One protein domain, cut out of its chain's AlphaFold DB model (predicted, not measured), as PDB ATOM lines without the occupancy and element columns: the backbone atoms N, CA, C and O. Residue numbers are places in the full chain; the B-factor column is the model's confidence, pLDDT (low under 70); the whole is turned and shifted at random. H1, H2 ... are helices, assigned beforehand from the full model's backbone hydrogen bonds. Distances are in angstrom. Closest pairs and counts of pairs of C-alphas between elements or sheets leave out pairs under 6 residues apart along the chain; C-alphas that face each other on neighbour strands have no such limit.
ATOM      1  N   TRP A 580      -7.205 -33.523 -33.700       82.69
ATOM      2  CA  TRP A 580      -7.669 -32.287 -33.064       82.69
ATOM      3  C   TRP A 580      -6.794 -31.843 -31.882       82.69
ATOM      4  O   TRP A 580      -6.761 -30.649 -31.603       82.69
ATOM      5  N   ARG A 581      -6.045 -32.739 -31.213       84.75
ATOM      6  CA  ARG A 581      -5.121 -32.374 -30.118       84.75
ATOM      7  C   ARG A 581      -4.046 -31.383 -30.573       84.75
ATOM      8  O   ARG A 581      -3.749 -30.447 -29.833       84.75
ATOM      9  N   LYS A 582      -3.497 -31.549 -31.791       84.00
ATOM     10  CA  LYS A 582      -2.507 -30.617 -32.371       84.00
ATOM     11  C   LYS A 582      -3.124 -29.220 -32.542       84.00
ATOM     12  O   LYS A 582      -2.561 -28.239 -32.061       84.00
ATOM     13  N   GLN A 583      -4.307 -29.145 -33.157       85.31
ATOM     14  CA  GLN A 583      -5.029 -27.888 -33.386       85.31
ATOM     15  C   GLN A 583      -5.468 -27.228 -32.071       85.31
ATOM     16  O   GLN A 583      -5.209 -26.049 -31.867       85.31
ATOM     17  N   PHE A 584      -6.053 -27.982 -31.138       86.19
ATOM     18  CA  PHE A 584      -6.470 -27.476 -29.827       86.19
ATOM     19  C   PHE A 584      -5.297 -26.876 -29.040       86.19
ATOM     20  O   PHE A 584      -5.432 -25.783 -28.497       86.19
ATOM     21  N   LYS A 585      -4.120 -27.523 -29.042       86.88
ATOM     22  CA  LYS A 585      -2.902 -26.957 -28.439       86.88
ATOM     23  C   LYS A 585      -2.476 -25.644 -29.110       86.88
ATOM     24  O   LYS A 585      -2.048 -24.729 -28.409       86.88
ATOM     25  N   ARG A 586      -2.600 -25.541 -30.440       88.00
ATOM     26  CA  ARG A 586      -2.302 -24.315 -31.202       88.00
ATOM     27  C   ARG A 586      -3.264 -23.184 -30.840       88.00
ATOM     28  O   ARG A 586      -2.795 -22.119 -30.462       88.00
ATOM     29  N   GLU A 587      -4.575 -23.419 -30.888       86.50
ATOM     30  CA  GLU A 587      -5.567 -22.378 -30.576       86.50
ATOM     31  C   GLU A 587      -5.532 -21.969 -29.098       86.50
ATOM     32  O   GLU A 587      -5.652 -20.786 -28.796       86.50
ATOM     33  N   TRP A 588      -5.265 -22.903 -28.175       85.38
ATOM     34  CA  TRP A 588      -5.018 -22.573 -26.766       85.38
ATOM     35  C   TRP A 588      -3.811 -21.637 -26.624       85.38
ATOM     36  O   TRP A 588      -3.918 -20.593 -25.994       85.38
ATOM     37  N   LYS A 589      -2.680 -21.949 -27.276       83.94
ATOM     38  CA  LYS A 589      -1.471 -21.103 -27.262       83.94
ATOM     39  C   LYS A 589      -1.584 -19.821 -28.109       83.94
ATOM     40  O   LYS A 589      -0.734 -18.944 -27.950       83.94
ATOM     41  N   LYS A 590      -2.603 -19.692 -28.975       85.25
ATOM     42  CA  LYS A 590      -3.041 -18.431 -29.610       85.25
ATOM     43  C   LYS A 590      -3.791 -17.596 -28.565       85.25
ATOM     44  O   LYS A 590      -3.334 -16.512 -28.227       85.25
ATOM     45  N   ALA A 591      -4.861 -18.141 -27.980       80.38
ATOM     46  CA  ALA A 591      -5.714 -17.468 -26.995       80.38
ATOM     47  C   ALA A 591      -4.969 -17.032 -25.717       80.38
ATOM     48  O   ALA A 591      -5.171 -15.920 -25.248       80.38
ATOM     49  N   GLU A 592      -4.050 -17.854 -25.205       76.25
ATOM     50  CA  GLU A 592      -3.180 -17.558 -24.050       76.25
ATOM     51  C   GLU A 592      -2.293 -16.310 -24.248       76.25
ATOM     52  O   GLU A 592      -1.795 -15.745 -23.279       76.25
ATOM     53  N   LYS A 593      -2.102 -15.865 -25.499       79.25
ATOM     54  CA  LYS A 593      -1.345 -14.657 -25.863       79.25
ATOM     55  C   LYS A 593      -2.227 -13.467 -26.256       79.25
ATOM     56  O   LYS A 593      -1.689 -12.397 -26.531       79.25
ATOM     57  N   VAL A 594      -3.548 -13.633 -26.341       77.12
ATOM     58  CA  VAL A 594      -4.460 -12.545 -26.718       77.12
ATOM     59  C   VAL A 594      -4.734 -11.680 -25.492       77.12
ATOM     60  O   VAL A 594      -5.370 -12.122 -24.537       77.12
ATOM     61  N   THR A 595      -4.280 -10.430 -25.532       69.69
ATOM     62  CA  THR A 595      -4.619  -9.425 -24.519       69.69
ATOM     63  C   THR A 595      -6.134  -9.246 -24.447       69.69
ATOM     64  O   THR A 595      -6.783  -8.982 -25.459       69.69
ATOM     65  N   ILE A 596      -6.705  -9.364 -23.247       67.50
ATOM     66  CA  ILE A 596      -8.137  -9.140 -23.024       67.50
ATOM     67  C   ILE A 596      -8.428  -7.643 -23.183       67.50
ATOM     68  O   ILE A 596      -8.008  -6.834 -22.355       67.50
ATOM     69  N   THR A 597      -9.152  -7.274 -24.238       64.12
ATOM     70  CA  THR A 597      -9.653  -5.907 -24.431       64.12
ATOM     71  C   THR A 597     -10.748  -5.601 -23.411       64.12
ATOM     72  O   THR A 597     -11.690  -6.380 -23.256       64.12
ATOM     73  N   TYR A 598     -10.647  -4.451 -22.739       61.22
ATOM     74  CA  TYR A 598     -11.658  -3.957 -21.803       61.22
ATOM     75  C   TYR A 598     -12.466  -2.797 -22.421       61.22
ATOM     76  O   TYR A 598     -11.890  -2.004 -23.166       61.22
ATOM     77  N   PRO A 599     -13.771  -2.656 -22.106       61.25
ATOM     78  CA  PRO A 599     -14.573  -3.554 -21.272       61.25
ATOM     79  C   PRO A 599     -14.786  -4.923 -21.934       61.25
ATOM     80  O   PRO A 599     -14.943  -5.019 -23.150       61.25
ATOM     81  N   ILE A 600     -14.809  -5.982 -21.120       59.72
ATOM     82  CA  ILE A 600     -15.127  -7.335 -21.592       59.72
ATOM     83  C   ILE A 600     -16.531  -7.304 -22.209       59.72
ATOM     84  O   ILE A 600     -17.485  -6.869 -21.567       59.72
ATOM     85  N   ASN A 601     -16.652  -7.761 -23.458       57.12
ATOM     86  CA  ASN A 601     -17.925  -7.833 -24.177       57.12
ATOM     87  C   ASN A 601     -18.931  -8.698 -23.382       57.12
ATOM     88  O   ASN A 601     -18.730  -9.913 -23.325       57.12
ATOM     89  N   PRO A 602     -20.027  -8.125 -22.839       54.28
ATOM     90  CA  PRO A 602     -20.896  -8.791 -21.860       54.28
ATOM     91  C   PRO A 602     -21.726  -9.953 -22.433       54.28
ATOM     92  O   PRO A 602     -22.408 -10.650 -21.685       54.28
ATOM     93  N   LYS A 603     -21.678 -10.186 -23.753       48.53
ATOM     94  CA  LYS A 603     -22.233 -11.395 -24.392       48.53
ATOM     95  C   LYS A 603     -21.416 -12.644 -24.057       48.53
ATOM     96  O   LYS A 603     -21.946 -13.750 -24.013       48.53
ATOM     97  N   TYR A 604     -20.125 -12.461 -23.796       50.03
ATOM     98  CA  TYR A 604     -19.345 -13.437 -23.062       50.03
ATOM     99  C   TYR A 604     -19.516 -13.128 -21.573       50.03
ATOM    100  O   TYR A 604     -19.321 -11.993 -21.146       50.03
ATOM    101  N   ASN A 605     -19.794 -14.155 -20.771       49.56
ATOM    102  CA  ASN A 605     -19.718 -14.074 -19.312       49.56
ATOM    103  C   ASN A 605     -18.501 -14.876 -18.797       49.56
ATOM    104  O   ASN A 605     -18.683 -15.916 -18.155       49.56
ATOM    105  N   PRO A 606     -17.252 -14.475 -19.121       52.19
ATOM    106  CA  PRO A 606     -16.086 -15.033 -18.474       52.19
ATOM    107  C   PRO A 606     -15.988 -14.358 -17.108       52.19
ATOM    108  O   PRO A 606     -15.397 -13.287 -16.973       52.19
ATOM    109  N   ASP A 607     -16.577 -14.972 -16.082       47.22
ATOM    110  CA  ASP A 607     -16.275 -14.575 -14.709       47.22
ATOM    111  C   ASP A 607     -14.777 -14.833 -14.479       47.22
ATOM    112  O   ASP A 607     -14.343 -15.963 -14.229       47.22
ATOM    113  N   ALA A 608     -13.977 -13.775 -14.623       42.28
ATOM    114  CA  ALA A 608     -12.522 -13.813 -14.543       42.28
ATOM    115  C   ALA A 608     -12.023 -14.246 -13.153       42.28
ATOM    116  O   ALA A 608     -10.863 -14.636 -13.017       42.28
ATOM    117  N   HIS A 609     -12.900 -14.235 -12.143       42.97
ATOM    118  CA  HIS A 609     -12.647 -14.713 -10.787       42.97
ATOM    119  C   HIS A 609     -13.095 -16.173 -10.556       42.97
ATOM    120  O   HIS A 609     -12.860 -16.707  -9.470       42.97
ATOM    121  N   ARG A 610     -13.707 -16.833 -11.556       45.03
ATOM    122  CA  ARG A 610     -13.993 -18.286 -11.579       45.03
ATOM    123  C   ARG A 610     -13.201 -19.054 -12.648       45.03
ATOM    124  O   ARG A 610     -12.871 -20.213 -12.417       45.03
ATOM    125  N   TRP A 611     -12.913 -18.440 -13.802       46.31
ATOM    126  CA  TRP A 611     -12.442 -19.123 -15.025       46.31
ATOM    127  C   TRP A 611     -10.954 -18.929 -15.377       46.31
ATOM    128  O   TRP A 611     -10.523 -19.323 -16.461       46.31
ATOM    129  N   SER A 612     -10.152 -18.338 -14.495       51.69
ATOM    130  CA  SER A 612      -8.704 -18.178 -14.689       51.69
ATOM    131  C   SER A 612      -7.976 -19.525 -14.514       51.69
ATOM    132  O   SER A 612      -7.546 -19.877 -13.425       51.69
ATOM    133  N   VAL A 613      -7.865 -20.314 -15.588       53.97
ATOM    134  CA  VAL A 613      -7.165 -21.613 -15.567       53.97
ATOM    135  C   VAL A 613      -5.663 -21.401 -15.342       53.97
ATOM    136  O   VAL A 613      -5.044 -20.595 -16.037       53.97
ATOM    137  N   GLU A 614      -5.065 -22.144 -14.407       58.16
ATOM    138  CA  GLU A 614      -3.610 -22.139 -14.194       58.16
ATOM    139  C   GLU A 614      -2.833 -22.627 -15.441       58.16
ATOM    140  O   GLU A 614      -3.393 -23.344 -16.278       58.16
ATOM    141  N   PRO A 615      -1.535 -22.286 -15.590       66.06
ATOM    142  CA  PRO A 615      -0.709 -22.739 -16.711       66.06
ATOM    143  C   PRO A 615      -0.650 -24.272 -16.843       66.06
ATOM    144  O   PRO A 615       0.119 -24.959 -16.172       66.06
ATOM    145  N   VAL A 616      -1.464 -24.818 -17.749       74.75
ATOM    146  CA  VAL A 616      -1.625 -26.266 -17.925       74.75
ATOM    147  C   VAL A 616      -0.317 -26.953 -18.370       74.75
ATOM    148  O   VAL A 616       0.307 -26.521 -19.347       74.75
ATOM    149  N   PRO A 617       0.109 -28.049 -17.706       80.31
ATOM    150  CA  PRO A 617       1.363 -28.732 -18.024       80.31
ATOM    151  C   PRO A 617       1.289 -29.453 -19.382       80.31
ATOM    152  O   PRO A 617       0.196 -29.773 -19.850       80.31
ATOM    153  N   PRO A 618       2.423 -29.796 -20.028       78.81
ATOM    154  CA  PRO A 618       2.425 -30.415 -21.360       78.81
ATOM    155  C   PRO A 618       1.578 -31.695 -21.495       78.81
ATOM    156  O   PRO A 618       1.030 -31.945 -22.571       78.81
ATOM    157  N   THR A 619       1.428 -32.467 -20.412       81.56
ATOM    158  CA  THR A 619       0.584 -33.672 -20.330       81.56
ATOM    159  C   THR A 619      -0.904 -33.386 -20.539       81.56
ATOM    160  O   THR A 619      -1.584 -34.202 -21.160       81.56
ATOM    161  N   PHE A 620      -1.402 -32.202 -20.156       84.19
ATOM    162  CA  PHE A 620      -2.788 -31.774 -20.395       84.19
ATOM    163  C   PHE A 620      -3.207 -31.990 -21.851       84.19
ATOM    164  O   PHE A 620      -4.252 -32.573 -22.114       84.19
ATOM    165  N   PHE A 621      -2.375 -31.595 -22.816       82.62
ATOM    166  CA  PHE A 621      -2.715 -31.707 -24.237       82.62
ATOM    167  C   PHE A 621      -2.753 -33.163 -24.743       82.62
ATOM    168  O   PHE A 621      -3.409 -33.441 -25.752       82.62
ATOM    169  N   LEU A 622      -2.105 -34.098 -24.037       79.12
ATOM    170  CA  LEU A 622      -2.117 -35.539 -24.321       79.12
ATOM    171  C   LEU A 622      -3.321 -36.254 -23.687       79.12
ATOM    172  O   LEU A 622      -3.804 -37.245 -24.239       79.12
ATOM    173  N   GLU A 623      -3.828 -35.738 -22.566       83.06
ATOM    174  CA  GLU A 623      -4.838 -36.397 -21.728       83.06
ATOM    175  C   GLU A 623      -6.234 -35.752 -21.806       83.06
ATOM    176  O   GLU A 623      -7.229 -36.473 -21.733       83.06
ATOM    177  N   VAL A 624      -6.341 -34.436 -22.055       84.00
ATOM    178  CA  VAL A 624      -7.612 -33.681 -22.147       84.00
ATOM    179  C   VAL A 624      -8.636 -34.383 -23.035       84.00
ATOM    180  O   VAL A 624      -8.291 -34.892 -24.105       84.00
ATOM    181  N   THR A 625      -9.897 -34.420 -22.609       83.75
ATOM    182  CA  THR A 625     -10.991 -35.049 -23.358       83.75
ATOM    183  C   THR A 625     -11.976 -34.012 -23.889       83.75
ATOM    184  O   THR A 625     -12.220 -32.979 -23.262       83.75
ATOM    185  N   ARG A 626     -12.532 -34.298 -25.075       86.56
ATOM    186  CA  ARG A 626     -13.600 -33.520 -25.711       86.56
ATOM    187  C   ARG A 626     -14.928 -34.254 -25.544       86.56
ATOM    188  O   ARG A 626     -15.069 -35.376 -26.031       86.56
ATOM    189  N   ASN A 627     -15.880 -33.599 -24.893       85.38
ATOM    190  CA  ASN A 627     -17.247 -34.062 -24.701       85.38
ATOM    191  C   ASN A 627     -18.191 -33.420 -25.730       85.38
ATOM    192  O   ASN A 627     -17.866 -32.411 -26.360       85.38
ATOM    193  N   ARG A 628     -19.386 -34.004 -25.868       86.88
ATOM    194  CA  ARG A 628     -20.496 -33.456 -26.672       86.88
ATOM    195  C   ARG A 628     -21.497 -32.651 -25.847       86.88
ATOM    196  O   ARG A 628     -22.225 -31.843 -26.416       86.88
ATOM    197  N   THR A 629     -21.498 -32.879 -24.534       85.69
ATOM    198  CA  THR A 629     -22.231 -32.163 -23.481       85.69
ATOM    199  C   THR A 629     -21.305 -31.196 -22.731       85.69
ATOM    200  O   THR A 629     -20.086 -31.217 -22.917       85.69
ATOM    201  N   SER A 630     -21.869 -30.327 -21.888       74.38
ATOM    202  CA  SER A 630     -21.085 -29.455 -21.005       74.38
ATOM    203  C   SER A 630     -20.570 -30.229 -19.773       74.38
ATOM    204  O   SER A 630     -21.329 -31.032 -19.228       74.38
ATOM    205  N   PRO A 631     -19.323 -30.011 -19.303       77.25
ATOM    206  CA  PRO A 631     -18.288 -29.164 -19.900       77.25
ATOM    207  C   PRO A 631     -17.672 -29.808 -21.153       77.25
ATOM    208  O   PRO A 631     -17.268 -30.972 -21.134       77.25
ATOM    209  N   ILE A 632     -17.556 -29.027 -22.235       79.88
ATOM    210  CA  ILE A 632     -17.070 -29.490 -23.554       79.88
ATOM    211  C   ILE A 632     -15.626 -30.012 -23.479       79.88
ATOM    212  O   ILE A 632     -15.267 -30.949 -24.192       79.88
ATOM    213  N   TRP A 633     -14.811 -29.443 -22.591       82.94
ATOM    214  CA  TRP A 633     -13.450 -29.891 -22.303       82.94
ATOM    215  C   TRP A 633     -13.377 -30.406 -20.867       82.94
ATOM    216  O   TRP A 633     -13.837 -29.730 -19.950       82.94
ATOM    217  N   LYS A 634     -12.794 -31.592 -20.661       81.38
ATOM    218  CA  LYS A 634     -12.618 -32.180 -19.325       81.38
ATOM    219  C   LYS A 634     -11.187 -32.675 -19.125       81.38
ATOM    220  O   LYS A 634     -10.641 -33.415 -19.940       81.38
ATOM    221  N   HIS A 635     -10.589 -32.262 -18.012       82.12
ATOM    222  CA  HIS A 635      -9.283 -32.707 -17.532       82.12
ATOM    223  C   HIS A 635      -9.168 -32.405 -16.028       82.12
ATOM    224  O   HIS A 635      -9.737 -31.397 -15.613       82.12
TER     225      HIS A 635
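Overview. This is residues 580 to 635 of the 793 residues of an uncharacterized protein of Moniliophthora perniciosa (strain FA553 / isolate CP02) (UniProt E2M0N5). There is little regular structure here: helix H1 and the short helix H2 pack together, and between them residues 592 to 619 swing out in one wide open loop. Beyond H2, residues 624 to 635 fold back on themselves as a smaller loop. The printed part has 56 residues, H1 then H2 and no named strand; the class is all helix, with only 16 residues in named elements. It is loose, radius of gyration of the C-alphas 12.9 A, spanning 34 by 26 by 18 A.

Arrangement. Start at H1, residues 580 to 591, where every O i to N i+4 pair is within hydrogen-bond range. With residues 581 to 585 alone it touches H2, residues 620 to 623; their closest C-alphas, Lys 585 and Phe 621, are 6.3 A apart. H2 is too short for such a pair; its one O i to N i+3 pair is within range. Further on, residues 625 to 626 pair with 633 to 634, antiparallel.

Along the chain. Find C-alpha 580 at (-7.669, -32.287, -33.064); H1 runs 16.1 A to C-alpha 591. H2 runs 5.2 A, ending at C-alpha 623, (-4.838, -36.397, -21.728).

Size, cuts and confidence. The C-alphas farthest apart, Pro 599 and Leu 622, are 34.5 A apart. The printed part has no cut. The link from H1 to H2 is long; in it, residues 595 to 615 have pLDDT under 70.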